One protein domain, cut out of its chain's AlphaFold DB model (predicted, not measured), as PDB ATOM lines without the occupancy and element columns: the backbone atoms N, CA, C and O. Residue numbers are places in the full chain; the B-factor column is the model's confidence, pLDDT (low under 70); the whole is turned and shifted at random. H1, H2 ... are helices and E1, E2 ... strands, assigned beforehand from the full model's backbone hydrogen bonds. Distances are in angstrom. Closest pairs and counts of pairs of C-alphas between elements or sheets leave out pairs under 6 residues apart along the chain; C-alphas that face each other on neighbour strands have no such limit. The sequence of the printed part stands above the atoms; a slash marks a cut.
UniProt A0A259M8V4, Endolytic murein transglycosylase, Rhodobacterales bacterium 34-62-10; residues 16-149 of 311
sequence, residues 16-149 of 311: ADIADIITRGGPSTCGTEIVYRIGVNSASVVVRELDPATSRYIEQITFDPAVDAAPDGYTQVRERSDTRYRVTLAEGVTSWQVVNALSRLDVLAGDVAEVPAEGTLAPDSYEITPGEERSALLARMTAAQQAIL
ATOM      1  N   ALA A  16      -7.713 -55.912 360.878       84.38
ATOM      2  CA  ALA A  16      -6.659 -56.824 360.431       84.38
ATOM      3  C   ALA A  16      -6.498 -56.786 358.903       84.38
ATOM      4  O   ALA A  16      -5.381 -56.678 358.407       84.38
ATOM      5  N   ASP A  17      -7.615 -56.757 358.176       79.88
ATOM      6  CA  ASP A  17      -7.632 -56.708 356.716       79.88
ATOM      7  C   ASP A  17      -7.199 -55.331 356.188       79.88
ATOM      8  O   ASP A  17      -6.539 -55.251 355.158       79.88
ATOM      9  N   ILE A  18      -7.489 -54.243 356.915       79.19
ATOM     10  CA  ILE A  18      -6.954 -52.903 356.612       79.19
ATOM     11  C   ILE A  18      -5.425 -52.893 356.738       79.19
ATOM     12  O   ILE A  18      -4.737 -52.395 355.847       79.19
ATOM     13  N   ALA A  19      -4.886 -53.446 357.829       80.62
ATOM     14  CA  ALA A  19      -3.441 -53.534 358.022       80.62
ATOM     15  C   ALA A  19      -2.788 -54.363 356.911       80.62
ATOM     16  O   ALA A  19      -1.757 -53.966 356.372       80.62
ATOM     17  N   ASP A  20      -3.426 -55.456 356.509       77.56
ATOM     18  CA  ASP A  20      -3.017 -56.269 355.373       77.56
ATOM     19  C   ASP A  20      -3.036 -55.477 354.057       77.56
ATOM     20  O   ASP A  20      -2.031 -55.455 353.355       77.56
ATOM     21  N   ILE A  21      -4.122 -54.765 353.736       72.06
ATOM     22  CA  ILE A  21      -4.240 -53.941 352.518       72.06
ATOM     23  C   ILE A  21      -3.094 -52.923 352.418       72.06
ATOM     24  O   ILE A  21      -2.519 -52.752 351.345       72.06
ATOM     25  N   ILE A  22      -2.727 -52.286 353.531       71.12
ATOM     26  CA  ILE A  22      -1.686 -51.246 353.559       71.12
ATOM     27  C   ILE A  22      -0.268 -51.861 353.576       71.12
ATOM     28  O   ILE A  22       0.697 -51.221 353.156       71.12
ATOM     29  N   THR A  23      -0.105 -53.108 354.038       72.44
ATOM     30  CA  THR A  23       1.218 -53.753 354.189       72.44
ATOM     31  C   THR A  23       1.568 -54.798 353.129       72.44
ATOM     32  O   THR A  23       2.749 -55.122 353.000       72.44
ATOM     33  N   ARG A  24       0.604 -55.274 352.323       67.69
ATOM     34  CA  ARG A  24       0.772 -56.361 351.330       67.69
ATOM     35  C   ARG A  24       1.775 -56.068 350.208       67.69
ATOM     36  O   ARG A  24       2.130 -56.980 349.476       67.69
ATOM     37  N   GLY A  25       2.282 -54.840 350.097       49.12
ATOM     38  CA  GLY A  25       3.284 -54.480 349.096       49.12
ATOM     39  C   GLY A  25       2.689 -54.519 347.692       49.12
ATOM     40  O   GLY A  25       2.859 -55.483 346.957       49.12
ATOM     41  N   GLY A  26       1.992 -53.450 347.322       53.72
ATOM     42  CA  GLY A  26       1.425 -53.249 345.991       53.72
ATOM     43  C   GLY A  26       1.276 -51.755 345.689       53.72
ATOM     44  O   GLY A  26       1.467 -50.937 346.595       53.72
ATOM     45  N   PRO A  27       0.985 -51.377 344.432       54.50
ATOM     46  CA  PRO A  27       0.690 -49.990 344.075       54.50
ATOM     47  C   PRO A  27      -0.537 -49.472 344.845       54.50
ATOM     48  O   PRO A  27      -1.406 -50.259 345.221       54.50
ATOM     49  N   SER A  28      -0.624 -48.152 345.066       55.44
ATOM     50  CA  SER A  28      -1.816 -47.495 345.634       55.44
ATOM     51  C   SER A  28      -3.086 -47.971 344.913       55.44
ATOM     52  O   SER A  28      -3.152 -47.903 343.684       55.44
ATOM     53  N   THR A  29      -4.072 -48.462 345.669       54.00
ATOM     54  CA  THR A  29      -5.333 -49.045 345.170       54.00
ATOM     55  C   THR A  29      -6.497 -48.057 345.161       54.00
ATOM     56  O   THR A  29      -7.632 -48.462 344.946       54.00
ATOM     57  N   CYS A  30      -6.235 -46.774 345.406       58.66
ATOM     58  CA  CYS A  30      -7.173 -45.665 345.259       58.66
ATOM     59  C   CYS A  30      -6.413 -44.445 344.730       58.66
ATOM     60  O   CYS A  30      -5.218 -44.306 345.000       58.66
ATOM     61  N   GLY A  31      -7.107 -43.558 344.025       69.19
ATOM     62  CA  GLY A  31      -6.618 -42.217 343.727       69.19
ATOM     63  C   GLY A  31      -6.581 -41.870 342.249       69.19
ATOM     64  O   GLY A  31      -6.782 -42.710 341.363       69.19
ATOM     65  N   THR A  32      -6.340 -40.589 342.006       82.12
ATOM     66  CA  THR A  32      -6.254 -40.012 340.670       82.12
ATOM     67  C   THR A  32      -4.800 -39.982 340.197       82.12
ATOM     68  O   THR A  32      -3.865 -39.791 340.972       82.12
ATOM     69  N   GLU A  33      -4.588 -40.205 338.909       88.19
ATOM     70  CA  GLU A  33      -3.282 -40.176 338.269       88.19
ATOM     71  C   GLU A  33      -3.298 -39.151 337.139       88.19
ATOM     72  O   GLU A  33      -4.161 -39.190 336.266       88.19
ATOM     73  N   ILE A  34      -2.334 -38.236 337.146       91.50
ATOM     74  CA  ILE A  34      -2.080 -37.312 336.045       91.50
ATOM     75  C   ILE A  34      -0.867 -37.833 335.276       91.50
ATOM     76  O   ILE A  34       0.231 -37.946 335.820       91.50
ATOM     77  N   VAL A  35      -1.069 -38.140 333.998       93.56
ATOM     78  CA  VAL A  35      -0.037 -38.630 333.088       93.56
ATOM     79  C   VAL A  35       0.251 -37.572 332.031       93.56
ATOM     80  O   VAL A  35      -0.576 -37.310 331.160       93.56
ATOM     81  N   TYR A  36       1.450 -37.005 332.070       94.94
ATOM     82  CA  TYR A  36       2.001 -36.167 331.013       94.94
ATOM     83  C   TYR A  36       2.599 -37.076 329.938       94.94
ATOM     84  O   TYR A  36       3.657 -37.670 330.141       94.94
ATOM     85  N   ARG A  37       1.908 -37.238 328.810       96.00
ATOM     86  CA  ARG A  37       2.372 -38.041 327.673       96.00
ATOM     87  C   ARG A  37       3.133 -37.147 326.701       96.00
ATOM     88  O   ARG A  37       2.569 -36.196 326.166       96.00
ATOM     89  N   ILE A  38       4.392 -37.473 326.452       95.50
ATOM     90  CA  ILE A  38       5.248 -36.814 325.467       95.50
ATOM     91  C   ILE A  38       5.317 -37.735 324.251       95.50
ATOM     92  O   ILE A  38       5.944 -38.790 324.309       95.50
ATOM     93  N   GLY A  39       4.622 -37.367 323.177       93.38
ATOM     94  CA  GLY A  39       4.597 -38.104 321.917       93.38
ATOM     95  C   GLY A  39       5.420 -37.427 320.823       93.38
ATOM     96  O   GLY A  39       5.813 -36.269 320.940       93.38
ATOM     97  N   VAL A  40       5.642 -38.154 319.722       88.62
ATOM     98  CA  VAL A  40       6.416 -37.666 318.564       88.62
ATOM     99  C   VAL A  40       5.730 -36.485 317.874       88.62
ATOM    100  O   VAL A  40       6.404 -35.554 317.445       88.62
ATOM    101  N   ASN A  41       4.399 -36.511 317.768       86.75
ATOM    102  CA  ASN A  41       3.626 -35.476 317.069       86.75
ATOM    103  C   ASN A  41       2.937 -34.489 318.022       86.75
ATOM    104  O   ASN A  41       2.569 -33.397 317.602       86.75
ATOM    105  N   SER A  42       2.741 -34.868 319.284       87.00
ATOM    106  CA  SER A  42       1.941 -34.106 320.244       87.00
ATOM    107  C   SER A  42       2.320 -34.449 321.681       87.00
ATOM    108  O   SER A  42       2.722 -35.577 321.976       87.00
ATOM    109  N   ALA A  43       2.111 -33.505 322.594       89.06
ATOM    110  CA  ALA A  43       2.113 -33.762 324.028       89.06
ATOM    111  C   ALA A  43       0.670 -33.703 324.543       89.06
ATOM    112  O   ALA A  43      -0.130 -32.918 324.053       89.06
ATOM    113  N   SER A  44       0.318 -34.533 325.520       92.25
ATOM    114  CA  SER A  44      -1.013 -34.496 326.132       92.25
ATOM    115  C   SER A  44      -0.936 -34.698 327.633       92.25
ATOM    116  O   SER A  44      -0.057 -35.389 328.149       92.25
ATOM    117  N   VAL A  45      -1.875 -34.089 328.344       91.50
ATOM    118  CA  VAL A  45      -2.106 -34.336 329.762       91.50
ATOM    119  C   VAL A  45      -3.326 -35.221 329.873       91.50
ATOM    120  O   VAL A  45      -4.386 -34.879 329.353       91.50
ATOM    121  N   VAL A  46      -3.177 -36.341 330.574       91.94
ATOM    122  CA  VAL A  46      -4.270 -37.278 330.789       91.94
ATOM    123  C   VAL A  46      -4.527 -37.476 332.267       91.94
ATOM    124  O   VAL A  46      -3.657 -37.944 332.997       91.94
ATOM    125  N   VAL A  47      -5.748 -37.179 332.692       89.81
ATOM    126  CA  VAL A  47      -6.245 -37.518 334.021       89.81
ATOM    127  C   VAL A  47      -6.905 -38.885 333.955       89.81
ATOM    128  O   VAL A  47      -7.838 -39.111 333.182       89.81
ATOM    129  N   ARG A  48      -6.423 -39.798 334.788       89.00
ATOM    130  CA  ARG A  48      -6.955 -41.143 334.941       89.00
ATOM    131  C   ARG A  48      -7.401 -41.367 336.371       89.00
ATOM    132  O   ARG A  48      -6.728 -40.953 337.310       89.00
ATOM    133  N   GLU A  49      -8.497 -42.078 336.549       83.31
ATOM    134  CA  GLU A  49      -8.984 -42.464 337.870       83.31
ATOM    135  C   GLU A  49      -9.117 -43.978 337.940       83.31
ATOM    136  O   GLU A  49      -9.505 -44.624 336.964       83.31
ATOM    137  N   LEU A  50      -8.727 -44.559 339.071       79.12
ATOM    138  CA  LEU A  50      -8.825 -45.997 339.255       79.12
ATOM    139  C   LEU A  50     -10.290 -46.387 339.457       79.12
ATOM    140  O   LEU A  50     -10.915 -45.973 340.431       79.12
ATOM    141  N   ASP A  51     -10.811 -47.233 338.576       75.88
ATOM    142  CA  ASP A  51     -12.097 -47.880 338.786       75.88
ATOM    143  C   ASP A  51     -11.943 -48.974 339.855       75.88
ATOM    144  O   ASP A  51     -11.230 -49.963 339.639       75.88
ATOM    145  N   PRO A  52     -12.612 -48.834 341.010       70.06
ATOM    146  CA  PRO A  52     -12.484 -49.771 342.115       70.06
ATOM    147  C   PRO A  52     -13.086 -51.149 341.820       70.06
ATOM    148  O   PRO A  52     -12.701 -52.127 342.460       70.06
ATOM    149  N   ALA A  53     -14.019 -51.252 340.867       73.31
ATOM    150  CA  ALA A  53     -14.644 -52.519 340.502       73.31
ATOM    151  C   ALA A  53     -13.735 -53.358 339.599       73.31
ATOM    152  O   ALA A  53     -13.658 -54.577 339.752       73.31
ATOM    153  N   THR A  54     -13.031 -52.710 338.668       77.31
ATOM    154  CA  THR A  54     -12.168 -53.392 337.691       77.31
ATOM    155  C   THR A  54     -10.686 -53.341 338.046       77.31
ATOM    156  O   THR A  54      -9.894 -54.061 337.439       77.31
ATOM    157  N   SER A  55     -10.297 -52.521 339.029       71.06
ATOM    158  CA  SER A  55      -8.898 -52.202 339.354       71.06
ATOM    159  C   SER A  55      -8.109 -51.688 338.141       71.06
ATOM    160  O   SER A  55      -6.902 -51.906 338.038       71.06
ATOM    161  N   ARG A  56      -8.790 -51.020 337.200       77.44
ATOM    162  CA  ARG A  56      -8.191 -50.428 335.998       77.44
ATOM    163  C   ARG A  56      -8.335 -48.918 336.029       77.44
ATOM    164  O   ARG A  56      -9.347 -48.393 336.472       77.44
ATOM    165  N   TYR A  57      -7.323 -48.222 335.535       79.62
ATOM    166  CA  TYR A  57      -7.403 -46.782 335.338       79.62
ATOM    167  C   TYR A  57      -8.276 -46.465 334.125       79.62
ATOM    168  O   TYR A  57      -8.033 -46.987 333.037       79.62
ATOM    169  N   ILE A  58      -9.266 -45.598 334.317       83.19
ATOM    170  CA  ILE A  58     -10.132 -45.077 333.261       83.19
ATOM    171  C   ILE A  58      -9.710 -43.641 332.960       83.19
ATOM    172  O   ILE A  58      -9.499 -42.841 333.871       83.19
ATOM    173  N   GLU A  59      -9.555 -43.332 331.674       88.62
ATOM    174  CA  GLU A  59      -9.268 -41.987 331.184       88.62
ATOM    175  C   GLU A  59     -10.505 -41.097 331.348       88.62
ATOM    176  O   GLU A  59     -11.571 -41.418 330.834       88.62
ATOM    177  N   GLN A  60     -10.357 -40.004 332.099       87.31
ATOM    178  CA  GLN A  60     -11.444 -39.069 332.399       87.31
ATOM    179  C   GLN A  60     -11.320 -37.775 331.595       87.31
ATOM    180  O   GLN A  60     -12.312 -37.230 331.122       87.31
ATOM    181  N   ILE A  61     -10.095 -37.257 331.475       87.06
ATOM    182  CA  ILE A  61      -9.805 -35.981 330.818       87.06
ATOM    183  C   ILE A  61      -8.521 -36.150 330.018       87.06
ATOM    184  O   ILE A  61      -7.531 -36.630 330.568       87.06
ATOM    185  N   THR A  62      -8.529 -35.685 328.772       91.06
ATOM    186  CA  THR A  62      -7.344 -35.573 327.917       91.06
ATOM    187  C   THR A  62      -7.369 -34.224 327.216       91.06
ATOM    188  O   THR A  62      -8.408 -33.834 326.688       91.06
ATOM    189  N   PHE A  63      -6.248 -33.504 327.234       89.62
ATOM    190  CA  PHE A  63      -6.086 -32.225 326.531       89.62
ATOM    191  C   PHE A  63      -4.622 -31.987 326.136       89.62
ATOM    192  O   PHE A  63      -3.718 -32.583 326.736       89.62
ATOM    193  N   ASP A  64      -4.376 -31.130 325.141       87.00
ATOM    194  CA  ASP A  64      -3.024 -30.705 324.765       87.00
ATOM    195  C   ASP A  64      -2.654 -29.429 325.543       87.00
ATOM    196  O   ASP A  64      -3.236 -28.371 325.303       87.00
ATOM    197  N   PRO A  65      -1.669 -29.470 326.460       83.50
ATOM    198  CA  PRO A  65      -1.309 -28.313 327.279       83.50
ATOM    199  C   PRO A  65      -0.683 -27.156 326.479       83.50
ATOM    200  O   PRO A  65      -0.480 -26.079 327.035       83.50
ATOM    201  N   ALA A  66      -0.318 -27.366 325.211       79.25
ATOM    202  CA  ALA A  66       0.225 -26.332 324.334       79.25
ATOM    203  C   ALA A  66      -0.852 -25.585 323.533       79.25
ATOM    204  O   ALA A  66      -0.583 -24.480 323.058       79.25
ATOM    205  N   VAL A  67      -2.030 -26.186 323.357       83.31
ATOM    206  CA  VAL A  67      -3.113 -25.659 322.511       83.31
ATOM    207  C   VAL A  67      -4.332 -25.288 323.350       83.31
ATOM    208  O   VAL A  67      -4.931 -24.234 323.134       83.31
ATOM    209  N   ASP A  68      -4.669 -26.123 324.330       84.50
ATOM    210  CA  ASP A  68      -5.890 -26.019 325.114       84.50
ATOM    211  C   ASP A  68      -5.645 -25.343 326.467       84.50
ATOM    212  O   ASP A  68      -4.628 -25.548 327.137       84.50
ATOM    213  N   ALA A  69      -6.633 -24.570 326.923       83.69
ATOM    214  CA  ALA A  69      -6.680 -24.146 328.315       83.69
ATOM    215  C   ALA A  69      -6.974 -25.356 329.214       83.69
ATOM    216  O   ALA A  69      -7.809 -26.201 328.889       83.69
ATOM    217  N   ALA A  70      -6.313 -25.413 330.370       84.12
ATOM    218  CA  ALA A  70      -6.499 -26.492 331.327       84.12
ATOM    219  C   ALA A  70      -7.977 -26.594 331.778       84.12
ATOM    220  O   ALA A  70      -8.508 -25.614 332.306       84.12
ATOM    221  N   PRO A  71      -8.643 -27.755 331.611       87.25
ATOM    222  CA  PRO A  71     -10.033 -27.925 332.030       87.25
ATOM    223  C   PRO A  71     -10.210 -27.795 333.551       87.25
ATOM    224  O   PRO A  71      -9.355 -28.244 334.314       87.25
ATOM    225  N   ASP A  72     -11.358 -27.292 334.017       81.62
ATOM    226  CA  ASP A  72     -11.631 -27.103 335.458       81.62
ATOM    227  C   ASP A  72     -11.445 -28.388 336.288       81.62
ATOM    228  O   ASP A  72     -10.951 -28.353 337.419       81.62
ATOM    229  N   GLY A  73     -11.805 -29.543 335.715       80.44
ATOM    230  CA  GLY A  73     -11.635 -30.849 336.354       80.44
ATOM    231  C   GLY A  73     -10.168 -31.230 336.590       80.44
ATOM    232  O   GLY A  73      -9.869 -31.910 337.569       80.44
ATOM    233  N   TYR A  74      -9.237 -30.754 335.757       83.88
ATOM    234  CA  TYR A  74      -7.802 -30.979 335.947       83.88
ATOM    235  C   TYR A  74      -7.268 -30.202 337.156       83.88
ATOM    236  O   TYR A  74      -6.574 -30.778 337.993       83.88
ATOM    237  N   THR A  75      -7.637 -28.925 337.302       80.69
ATOM    238  CA  THR A  75      -7.198 -28.086 338.433       80.69
ATOM    239  C   THR A  75      -7.639 -28.677 339.770       80.69
ATOM    240  O   THR A  75      -6.828 -28.804 340.683       80.69
ATOM    241  N   GLN A  76      -8.888 -29.147 339.859       80.62
ATOM    242  CA  GLN A  76      -9.409 -29.794 341.070       80.62
ATOM    243  C   GLN A  76      -8.652 -31.075 341.428       80.62
ATOM    244  O   GLN A  76      -8.444 -31.361 342.602       80.62
ATOM    245  N   VAL A  77      -8.252 -31.863 340.427       83.00
ATOM    246  CA  VAL A  77      -7.488 -33.095 340.652       83.00
ATOM    247  C   VAL A  77      -6.082 -32.785 341.153       83.00
ATOM    248  O   VAL A  77      -5.595 -33.477 342.044       83.00
ATOM    249  N   ARG A  78      -5.431 -31.731 340.652       83.50
ATOM    250  CA  ARG A  78      -4.082 -31.355 341.104       83.50
ATOM    251  C   ARG A  78      -4.001 -31.003 342.584       83.50
ATOM    252  O   ARG A  78      -2.970 -31.243 343.205       83.50
ATOM    253  N   GLU A  79      -5.073 -30.439 343.133       79.12
ATOM    254  CA  GLU A  79      -5.158 -30.038 344.540       79.12
ATOM    255  C   GLU A  79      -5.399 -31.222 345.491       79.12
ATOM    256  O   GLU A  79      -5.266 -31.072 346.709       79.12
ATOM    257  N   ARG A  80      -5.737 -32.411 344.971       82.12
ATOM    258  CA  ARG A  80      -5.968 -33.590 345.810       82.12
ATOM    259  C   ARG A  80      -4.649 -34.170 346.316       82.12
ATOM    260  O   ARG A  80      -3.683 -34.336 345.576       82.12
ATOM    261  N   SER A  81      -4.636 -34.548 347.592       74.81
ATOM    262  CA  SER A  81      -3.457 -35.103 348.268       74.81
ATOM    263  C   SER A  81      -3.080 -36.520 347.822       74.81
ATOM    264  O   SER A  81      -1.986 -36.979 348.131       74.81
ATOM    265  N   ASP A  82      -3.984 -37.232 347.150       79.81
ATOM    266  CA  ASP A  82      -3.783 -38.588 346.631       79.81
ATOM    267  C   ASP A  82      -3.435 -38.627 345.135       79.81
ATOM    268  O   ASP A  82      -3.315 -39.718 344.571       79.81
ATOM    269  N   THR A  83      -3.248 -37.466 344.500       85.69
ATOM    270  CA  THR A  83      -2.904 -37.385 343.079       85.69
ATOM    271  C   THR A  83      -1.456 -37.777 342.836       85.69
ATOM    272  O   THR A  83      -0.522 -37.176 343.370       85.69
ATOM    273  N   ARG A  84      -1.265 -38.774 341.972       87.88
ATOM    274  CA  ARG A  84       0.057 -39.186 341.487       87.88
ATOM    275  C   ARG A  84       0.353 -38.550 340.142       87.88
ATOM    276  O   ARG A  84      -0.547 -38.393 339.321       87.88
ATOM    277  N   TYR A  85       1.623 -38.269 339.895       92.00
ATOM    278  CA  TYR A  85       2.072 -37.642 338.663       92.00
ATOM    279  C   TYR A  85       3.063 -38.552 337.945       92.00
ATOM    280  O   TYR A  85       3.986 -39.098 338.551       92.00
ATOM    281  N   ARG A  86       2.868 -38.717 336.640       94.75
ATOM    282  CA  ARG A  86       3.760 -39.486 335.774       94.75
ATOM    283  C   ARG A  86       4.093 -38.707 334.522       94.75
ATOM    284  O   ARG A  86       3.226 -38.063 333.945       94.75
ATOM    285  N   VAL A  87       5.323 -38.848 334.054       96.56
ATOM    286  CA  VAL A  87       5.747 -38.429 332.720       96.56
ATOM    287  C   VAL A  87       5.999 -39.686 331.902       96.56
ATOM    288  O   VAL A  87       6.784 -40.533 332.309       96.56
ATOM    289  N   THR A  88       5.311 -39.839 330.776       96.88
ATOM    290  CA  THR A  88       5.453 -40.994 329.881       96.88
ATOM    291  C   THR A  88       5.982 -40.540 328.536       96.88
ATOM    292  O   THR A  88       5.399 -39.647 327.923       96.88
ATOM    293  N   LEU A  89       7.070 -41.152 328.086       97.12
ATOM    294  CA  LEU A  89       7.698 -40.861 326.801       97.12
ATOM    295  C   LEU A  89       7.284 -41.938 325.806       97.12
ATOM    296  O   LEU A  89       7.424 -43.126 326.089       97.12
ATOM    297  N   ALA A  90       6.779 -41.524 324.648       95.94
ATOM    298  CA  ALA A  90       6.645 -42.432 323.522       95.94
ATOM    299  C   ALA A  90       8.034 -42.802 322.987       95.94
ATOM    300  O   ALA A  90       8.954 -41.983 323.002       95.94
ATOM    301  N   GLU A  91       8.178 -44.023 322.484       96.38
ATOM    302  CA  GLU A  91       9.378 -44.424 321.753       96.38
ATOM    303  C   GLU A  91       9.523 -43.568 320.477       96.38
ATOM    304  O   GLU A  91       8.536 -43.139 319.869       96.38
ATOM    305  N   GLY A  92      10.760 -43.225 320.109       95.88
ATOM    306  CA  GLY A  92      11.053 -42.439 318.908       95.88
ATOM    307  C   GLY A  92      10.881 -40.916 319.037       95.88
ATOM    308  O   GLY A  92      10.958 -40.223 318.013       95.88
ATOM    309  N   VAL A  93      10.658 -40.386 320.248       96.94
ATOM    310  CA  VAL A  93      10.722 -38.935 320.538       96.94
ATOM    311  C   VAL A  93      12.163 -38.436 320.553       96.94
ATOM    312  O   VAL A  93      13.069 -39.158 320.963       96.94
ATOM    313  N   THR A  94      12.396 -37.190 320.151       98.00
ATOM    314  CA  THR A  94      13.740 -36.590 320.186       98.00
ATOM    315  C   THR A  94      14.064 -36.003 321.557       98.00
ATOM    316  O   THR A  94      13.163 -35.627 322.315       98.00
ATOM    317  N   SER A  95      15.348 -35.863 321.890       97.62
ATOM    318  CA  SER A  95      15.752 -35.245 323.165       97.62
ATOM    319  C   SER A  95      15.245 -33.806 323.293       97.62
ATOM    320  O   SER A  95      14.824 -33.383 324.373       97.62
ATOM    321  N   TRP A  96      15.198 -33.068 322.179       96.38
ATOM    322  CA  TRP A  96      14.612 -31.729 322.145       96.38
ATOM    323  C   TRP A  96      13.117 -31.750 322.481       96.38
ATOM    324  O   TRP A  96      12.668 -30.945 323.298       96.38
ATOM    325  N   GLN A  97      12.344 -32.683 321.910       95.69
ATOM    326  CA  GLN A  97      10.911 -32.815 322.201       95.69
ATOM    327  C   GLN A  97      10.660 -33.093 323.682       95.69
ATOM    328  O   GLN A  97       9.765 -32.482 324.268       95.69
ATOM    329  N   VAL A  98      11.475 -33.956 324.297       96.75
ATOM    330  CA  VAL A  98      11.394 -34.243 325.734       96.75
ATOM    331  C   VAL A  98      11.650 -32.978 326.549       96.75
ATOM    332  O   VAL A  98      10.804 -32.596 327.355       96.75
ATOM    333  N   VAL A  99      12.765 -32.281 326.319       95.88
ATOM    334  CA  VAL A  99      13.109 -31.072 327.086       95.88
ATOM    335  C   VAL A  99      12.075 -29.959 326.888       95.88
ATOM    336  O   VAL A  99      11.642 -29.347 327.865       95.88
ATOM    337  N   ASN A 100      11.627 -29.727 325.652       93.56
ATOM    338  CA  ASN A 100      10.609 -28.722 325.340       93.56
ATOM    339  C   ASN A 100       9.230 -29.071 325.928       93.56
ATOM    340  O   ASN A 100       8.479 -28.169 326.290       93.56
ATOM    341  N   ALA A 101       8.871 -30.352 326.042       93.44
ATOM    342  CA  ALA A 101       7.643 -30.749 326.725       93.44
ATOM    343  C   ALA A 101       7.772 -30.574 328.246       93.44
ATOM    344  O   ALA A 101       6.889 -29.988 328.869       93.44
ATOM    345  N   LEU A 102       8.889 -31.011 328.841       94.19
ATOM    346  CA  LEU A 102       9.145 -30.878 330.277       94.19
ATOM    347  C   LEU A 102       9.188 -29.417 330.736       94.19
ATOM    348  O   LEU A 102       8.692 -29.111 331.821       94.19
ATOM    349  N   SER A 103       9.744 -28.501 329.936       91.75
ATOM    350  CA  SER A 103       9.807 -27.070 330.273       91.75
ATOM    351  C   SER A 103       8.426 -26.421 330.417       91.75
ATOM    352  O   SER A 103       8.284 -25.441 331.143       91.75
ATOM    353  N   ARG A 104       7.392 -26.999 329.794       88.88
ATOM    354  CA  ARG A 104       5.997 -26.532 329.875       88.88
ATOM    355  C   ARG A 104       5.238 -27.094 331.077       88.88
ATOM    356  O   ARG A 104       4.139 -26.632 331.368       88.88
ATOM    357  N   LEU A 105       5.791 -28.092 331.768       89.56
ATOM    358  CA  LEU A 105       5.138 -28.728 332.910       89.56
ATOM    359  C   LEU A 105       5.389 -27.927 334.184       89.56
ATOM    360  O   LEU A 105       6.459 -28.023 334.773       89.56
ATOM    361  N   ASP A 106       4.398 -27.181 334.648       88.31
ATOM    362  CA  ASP A 106       4.475 -26.357 335.861       88.31
ATOM    363  C   ASP A 106       4.623 -27.163 337.169       88.31
ATOM    364  O   ASP A 106       5.018 -26.620 338.197       88.31
ATOM    365  N   VAL A 107       4.336 -28.467 337.134       91.31
ATOM    366  CA  VAL A 107       4.534 -29.388 338.263       91.31
ATOM    367  C   VAL A 107       6.014 -29.678 338.553       91.31
ATOM    368  O   VAL A 107       6.331 -30.112 339.657       91.31
ATOM    369  N   LEU A 108       6.918 -29.441 337.597       94.75
ATOM    370  CA  LEU A 108       8.363 -29.635 337.759       94.75
ATOM    371  C   LEU A 108       9.085 -28.300 338.004       94.75
ATOM    372  O   LEU A 108       8.674 -27.246 337.509       94.75
ATOM    373  N   ALA A 109      10.200 -28.362 338.727       94.69
ATOM    374  CA  ALA A 109      11.061 -27.227 339.052       94.69
ATOM    375  C   ALA A 109      12.364 -27.224 338.229       94.69
ATOM    376  O   ALA A 109      12.725 -28.222 337.602       94.69
ATOM    377  N   GLY A 110      13.045 -26.076 338.214       93.56
ATOM    378  CA  GLY A 110      14.359 -25.897 337.590       93.56
ATOM    379  C   GLY A 110      14.349 -25.805 336.063       93.56
ATOM    380  O   GLY A 110      13.537 -26.431 335.384       93.56
ATOM    381  N   ASP A 111      15.279 -25.034 335.510       90.31
ATOM    382  CA  ASP A 111      15.488 -24.945 334.064       90.31
ATOM    383  C   ASP A 111      16.481 -26.010 333.585       90.31
ATOM    384  O   ASP A 111      17.394 -26.422 334.308       90.31
ATOM    385  N   VAL A 112      16.325 -26.453 332.338       90.25
ATOM    386  CA  VAL A 112      17.265 -27.375 331.690       90.25
ATOM    387  C   VAL A 112      18.249 -26.550 330.867       90.25
ATOM    388  O   VAL A 112      17.864 -25.932 329.878       90.25
ATOM    389  N   ALA A 113      19.514 -26.522 331.290       84.62
ATOM    390  CA  ALA A 113      20.545 -25.698 330.655       84.62
ATOM    391  C   ALA A 113      20.998 -26.235 329.286       84.62
ATOM    392  O   ALA A 113      21.323 -25.451 328.397       84.62
ATOM    393  N   GLU A 114      21.021 -27.558 329.117       91.25
ATOM    394  CA  GLU A 114      21.475 -28.226 327.899       91.25
ATOM    395  C   GLU A 114      20.568 -29.417 327.581       91.25
ATOM    396  O   GLU A 114      20.156 -30.156 328.477       91.25
ATOM    397  N   VAL A 115      20.248 -29.591 326.298       95.25
ATOM    398  CA  VAL A 115      19.470 -30.738 325.826       95.25
ATOM    399  C   VAL A 115      20.374 -31.976 325.841       95.25
ATOM    400  O   VAL A 115      21.439 -31.935 325.224       95.25
ATOM    401  N   PRO A 116      19.978 -33.077 326.508       96.88
ATOM    402  CA  PRO A 116      20.734 -34.325 326.473       96.88
ATOM    403  C   PRO A 116      20.971 -34.807 325.041       96.88
ATOM    404  O   PRO A 116      20.133 -34.593 324.164       96.88
ATOM    405  N   ALA A 117      22.089 -35.493 324.803       97.50
ATOM    406  CA  ALA A 117      22.397 -36.025 323.479       97.50
ATOM    407  C   ALA A 117      21.269 -36.939 322.960       97.50
ATOM    408  O   ALA A 117      20.581 -37.612 323.735       97.50
ATOM    409  N   GLU A 118      21.062 -36.949 321.645       98.06
ATOM    410  CA  GLU A 118      20.015 -37.761 321.019       98.06
ATOM    411  C   GLU A 118      20.228 -39.251 321.315       98.06
ATOM    412  O   GLU A 118      21.366 -39.724 321.384       98.06
ATOM    413  N   GLY A 119      19.140 -39.991 321.522       98.06
ATOM    414  CA  GLY A 119      19.198 -41.412 321.866       98.06
ATOM    415  C   GLY A 119      19.376 -41.716 323.354       98.06
ATOM    416  O   GLY A 119      19.157 -42.856 323.756       98.06
ATOM    417  N   THR A 120      19.777 -40.741 324.179       98.19
ATOM    418  CA  THR A 120      20.214 -40.992 325.565       98.19
ATOM    419  C   THR A 120      19.100 -41.029 326.607       98.19
ATOM    420  O   THR A 120      19.386 -41.336 327.758       98.19
ATOM    421  N   LEU A 121      17.850 -40.730 326.259       98.56
ATOM    422  CA  LEU A 121      16.735 -40.691 327.208       98.56
ATOM    423  C   LEU A 121      15.840 -41.909 327.002       98.56
ATOM    424  O   LEU A 121      15.185 -42.010 325.974       98.56
ATOM    425  N   ALA A 122      15.779 -42.822 327.973       98.62
ATOM    426  CA  ALA A 122      14.970 -44.031 327.830       98.62
ATOM    427  C   ALA A 122      13.471 -43.692 327.758       98.62
ATOM    428  O   ALA A 122      12.943 -43.088 328.704       98.62
ATOM    429  N   PRO A 123      12.760 -44.094 326.690       97.81
ATOM    430  CA  PRO A 123      11.310 -43.989 326.651       97.81
ATOM    431  C   PRO A 123      10.677 -44.944 327.673       97.81
ATOM    432  O   PRO A 123      10.828 -46.159 327.575       97.81
ATOM    433  N   ASP A 124      10.005 -44.393 328.684       96.81
ATOM    434  CA  ASP A 124       9.284 -45.145 329.721       96.81
ATOM    435  C   ASP A 124       8.280 -44.215 330.439       96.81
ATOM    436  O   ASP A 124       8.138 -43.032 330.104       96.81
ATOM    437  N   SER A 125       7.578 -44.743 331.440       95.50
ATOM    438  CA  SER A 125       6.691 -44.037 332.355       95.50
ATOM    439  C   SER A 125       7.371 -43.801 333.707       95.50
ATOM    440  O   SER A 125       7.504 -44.701 334.537       95.50
ATOM    441  N   TYR A 126       7.750 -42.554 333.958       95.62
ATOM    442  CA  TYR A 126       8.450 -42.117 335.157       95.62
ATOM    443  C   TYR A 126       7.482 -41.470 336.138       95.62
ATOM    444  O   TYR A 126       6.835 -40.473 335.816       95.62
ATOM    445  N   GLU A 127       7.411 -41.995 337.356       93.88
ATOM    446  CA  GLU A 127       6.765 -41.285 338.461       93.88
ATOM    447  C   GLU A 127       7.583 -40.038 338.822       93.88
ATOM    448  O   GLU A 127       8.823 -40.067 338.801       93.88
ATOM    449  N   ILE A 128       6.873 -38.946 339.103       94.69
ATOM    450  CA  ILE A 128       7.449 -37.663 339.498       94.69
ATOM    451  C   ILE A 128       6.738 -37.114 340.730       94.69
ATOM    452  O   ILE A 128       5.561 -37.395 340.972       94.69
ATOM    453  N   THR A 129       7.443 -36.283 341.487       91.50
ATOM    454  CA  THR A 129       6.848 -35.524 342.595       91.50
ATOM    455  C   THR A 129       6.723 -34.045 342.235       91.50
ATOM    456  O   THR A 129       7.640 -33.508 341.612       91.50
ATOM    457  N   PRO A 130       5.646 -33.346 342.638       92.12
ATOM    458  CA  PRO A 130       5.556 -31.900 342.458       92.12
ATOM    459  C   PRO A 130       6.766 -31.164 343.047       92.12
ATOM    460  O   PRO A 130       7.148 -31.408 344.191       92.12
ATOM    461  N   GLY A 131       7.363 -30.272 342.260       93.81
ATOM    462  CA  GLY A 131       8.592 -29.557 342.605       93.81
ATOM    463  C   GLY A 131       9.881 -30.356 342.390       93.81
ATOM    464  O   GLY A 131      10.947 -29.863 342.747       93.81
ATOM    465  N   GLU A 132       9.821 -31.567 341.822       95.25
ATOM    466  CA  GLU A 132      11.024 -32.294 341.402       95.25
ATOM    467  C   GLU A 132      11.775 -31.513 340.317       95.25
ATOM    468  O   GLU A 132      11.175 -30.968 339.388       95.25
ATOM    469  N   GLU A 133      13.102 -31.482 340.426       97.06
ATOM    470  CA  GLU A 133      13.972 -30.843 339.444       97.06
ATOM    471  C   GLU A 133      13.931 -31.584 338.100       97.06
ATOM    472  O   GLU A 133      14.179 -32.792 338.032       97.06
ATOM    473  N   ARG A 134      13.708 -30.857 336.997       96.94
ATOM    474  CA  ARG A 134      13.730 -31.423 335.631       96.94
ATOM    475  C   ARG A 134      15.039 -32.154 335.331       96.94
ATOM    476  O   ARG A 134      15.028 -33.206 334.696       96.94
ATOM    477  N   SER A 135      16.160 -31.629 335.822       96.38
ATOM    478  CA  SER A 135      17.486 -32.239 335.676       96.38
ATOM    479  C   SER A 135      17.590 -33.608 336.361       96.38
ATOM    480  O   SER A 135      18.232 -34.509 335.824       96.38
ATOM    481  N   ALA A 136      16.917 -33.801 337.500       96.69
ATOM    482  CA  ALA A 136      16.889 -35.080 338.205       96.69
ATOM    483  C   ALA A 136      16.089 -36.132 337.422       96.69
ATOM    484  O   ALA A 136      16.543 -37.269 337.284       96.69
ATOM    485  N   LEU A 137      14.943 -35.747 336.850       97.56
ATOM    486  CA  LEU A 137      14.159 -36.620 335.975       97.56
ATOM    487  C   LEU A 137      14.955 -37.031 334.725       97.56
ATOM    488  O   LEU A 137      15.025 -38.218 334.410       97.56
ATOM    489  N   LEU A 138      15.606 -36.074 334.055       98.06
ATOM    490  CA  LEU A 138      16.456 -36.353 332.891       98.06
ATOM    491  C   LEU A 138      17.618 -37.293 333.246       98.06
ATOM    492  O   LEU A 138      17.879 -38.241 332.515       98.06
ATOM    493  N   ALA A 139      18.264 -37.103 334.401       97.75
ATOM    494  CA  ALA A 139      19.325 -37.999 334.859       97.75
ATOM    495  C   ALA A 139      18.828 -39.439 335.082       97.75
ATOM    496  O   ALA A 139      19.542 -40.390 334.757       97.75
ATOM    497  N   ARG A 140      17.595 -39.622 335.587       97.81
ATOM    498  CA  ARG A 140      16.971 -40.953 335.710       97.81
ATOM    499  C   ARG A 140      16.737 -41.595 334.342       97.81
ATOM    500  O   ARG A 140      17.051 -42.772 334.183       97.81
ATOM    501  N   MET A 141      16.247 -40.830 333.365       98.50
ATOM    502  CA  MET A 141      16.065 -41.302 331.984       98.50
ATOM    503  C   MET A 141      17.395 -41.716 331.346       98.50
ATOM    504  O   MET A 141      17.475 -42.773 330.722       98.50
ATOM    505  N   THR A 142      18.451 -40.919 331.535       98.56
ATOM    506  CA  THR A 142      19.792 -41.230 331.023       98.56
ATOM    507  C   THR A 142      20.374 -42.488 331.649       98.56
ATOM    508  O   THR A 142      20.870 -43.357 330.935       98.56
ATOM    509  N   ALA A 143      20.281 -42.626 332.972       98.62
ATOM    510  CA  ALA A 143      20.768 -43.814 333.664       98.62
ATOM    511  C   ALA A 143      20.021 -45.085 333.219       98.62
ATOM    512  O   ALA A 143      20.643 -46.130 333.031       98.62
ATOM    513  N   ALA A 144      18.703 -44.990 333.008       98.62
ATOM    514  CA  ALA A 144      17.905 -46.096 332.490       98.62
ATOM    515  C   ALA A 144      18.353 -46.506 331.078       98.62
ATOM    516  O   ALA A 144      18.584 -47.690 330.837       98.62
ATOM    517  N   GLN A 145      18.566 -45.546 330.173       98.69
ATOM    518  CA  GLN A 145      18.994 -45.848 328.804       98.69
ATOM    519  C   GLN A 145      20.395 -46.453 328.753       98.69
ATOM    520  O   GLN A 145      20.635 -47.405 328.013       98.69
ATOM    521  N   GLN A 146      21.314 -45.948 329.579       98.62
ATOM    522  CA  GLN A 146      22.653 -46.519 329.713       98.62
ATOM    523  C   GLN A 146      22.605 -47.972 330.194       98.62
ATOM    524  O   GLN A 146      23.345 -48.806 329.675       98.62
ATOM    525  N   ALA A 147      21.727 -48.293 331.149       98.62
ATOM    526  CA  ALA A 147      21.556 -49.659 331.632       98.62
ATOM    527  C   ALA A 147      20.991 -50.588 330.545       98.62
ATOM    528  O   ALA A 147      21.532 -51.675 330.348       98.62
ATOM    529  N   ILE A 148      19.962 -50.144 329.811       98.69
ATOM    530  CA  ILE A 148      19.373 -50.891 328.684       98.69
ATOM    531  C   ILE A 148      20.436 -51.177 327.620       98.69
ATOM    532  O   ILE A 148      20.609 -52.318 327.195       98.69
ATOM    533  N   LEU A 149      21.180 -50.147 327.213       98.62
ATOM    534  CA  LEU A 149      22.203 -50.269 326.184       98.62
ATOM    535  C   LEU A 149      23.354 -51.183 326.621       98.62
ATOM    536  O   LEU A 149      23.825 -51.993 325.829       98.62
TER     537      LEU A 149
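What this domain is: This is residues 16 to 149 of the 311 residues of the protein "Endolytic murein transglycosylase" of Rhodobacterales bacterium 34-62-10 (UniProt A0A259M8V4). A strongly twisted sheet of five strands has H2 and H3 over one face, while the long helix H4 covers the edge at E5. The short helix H1 lies away from this body, and residues 22 to 27, of which 22 and 23 belong to H1, stick out. The printed part has 134 residues with four named helices and five named strands, in the order H1 E1 E2 E3 H2 E4 H3 E5 H4. The sheet is mixed, E3 E2 E1 E4 E5, and the class is mixed, helices and strands. The whole is compact, with a radius of gyration of the C-alphas of 16.1 A and spans of 51 by 37 by 25 A.

How they stand to each other: H1, residues 16 to 23, is not on the sheet. E1, residues 32 to 38, E2, residues 43 to 51, and E3, residues 56 to 63, form a meander, each strand the antiparallel neighbour of the one before, with hairpins E1 and E2, and E2 and E3. N 35 and O 46 are 2.8 A apart, and N 47 and O 61 are 2.8 A apart, within hydrogen-bond range. E3 bends by 52 degrees at residue 60. H2, residues 72 to 78, is on the sheet at a height of 9.3 A, only just over E2 with 3 of its 7 C-alphas, and runs across the strands at 74 degrees to E2 on the local plane; the closest C-alphas of H2 and E2, Tyr 74 and Val 47, are 7.0 A apart. E4, residues 84 to 89, is parallel to E1, with N 36 and O 86 at 2.8 A. E3, H2 and E4 form a split strand-helix-strand unit, with E2 and E1 between its two strands in the sheet, and a right-handed crossover. H3, residues 95 to 103, is on the same face as H2, over E1 at a height of 9.1 A; it runs only just along the strands, at 27 degrees to E1 on the local plane. E5, residues 125 to 128, is an edge strand antiparallel to E4, with N 126 and O 87 at 2.8 A. H4, residues 134 to 149, is over E5 at a height of 11.1 A. H3 and H4 are close but not clearly touching, with the C-alphas of Leu 102 and Arg 134 7.1 A apart. In H1, H2, H3 and H4 every O i to N i+4 pair is within hydrogen-bond range.

Where its parts are: H1 begins at C-alpha 16, (-6.659, -56.824, 360.431). E1 is 19.3 A long, E2 24.9 A, E3 20.6 A and E4 16.6 A. H4 is 22.7 A long and ends at C-alpha 149, (22.203, -50.269, 326.184).

The domain as a whole: The C-alphas farthest apart, Ala 16 and Glu 114, are 51.6 A apart. The printed part has no cut. The link from H3 to E5, 21 residues, is long. Residues 24 to 31 have pLDDT under 70.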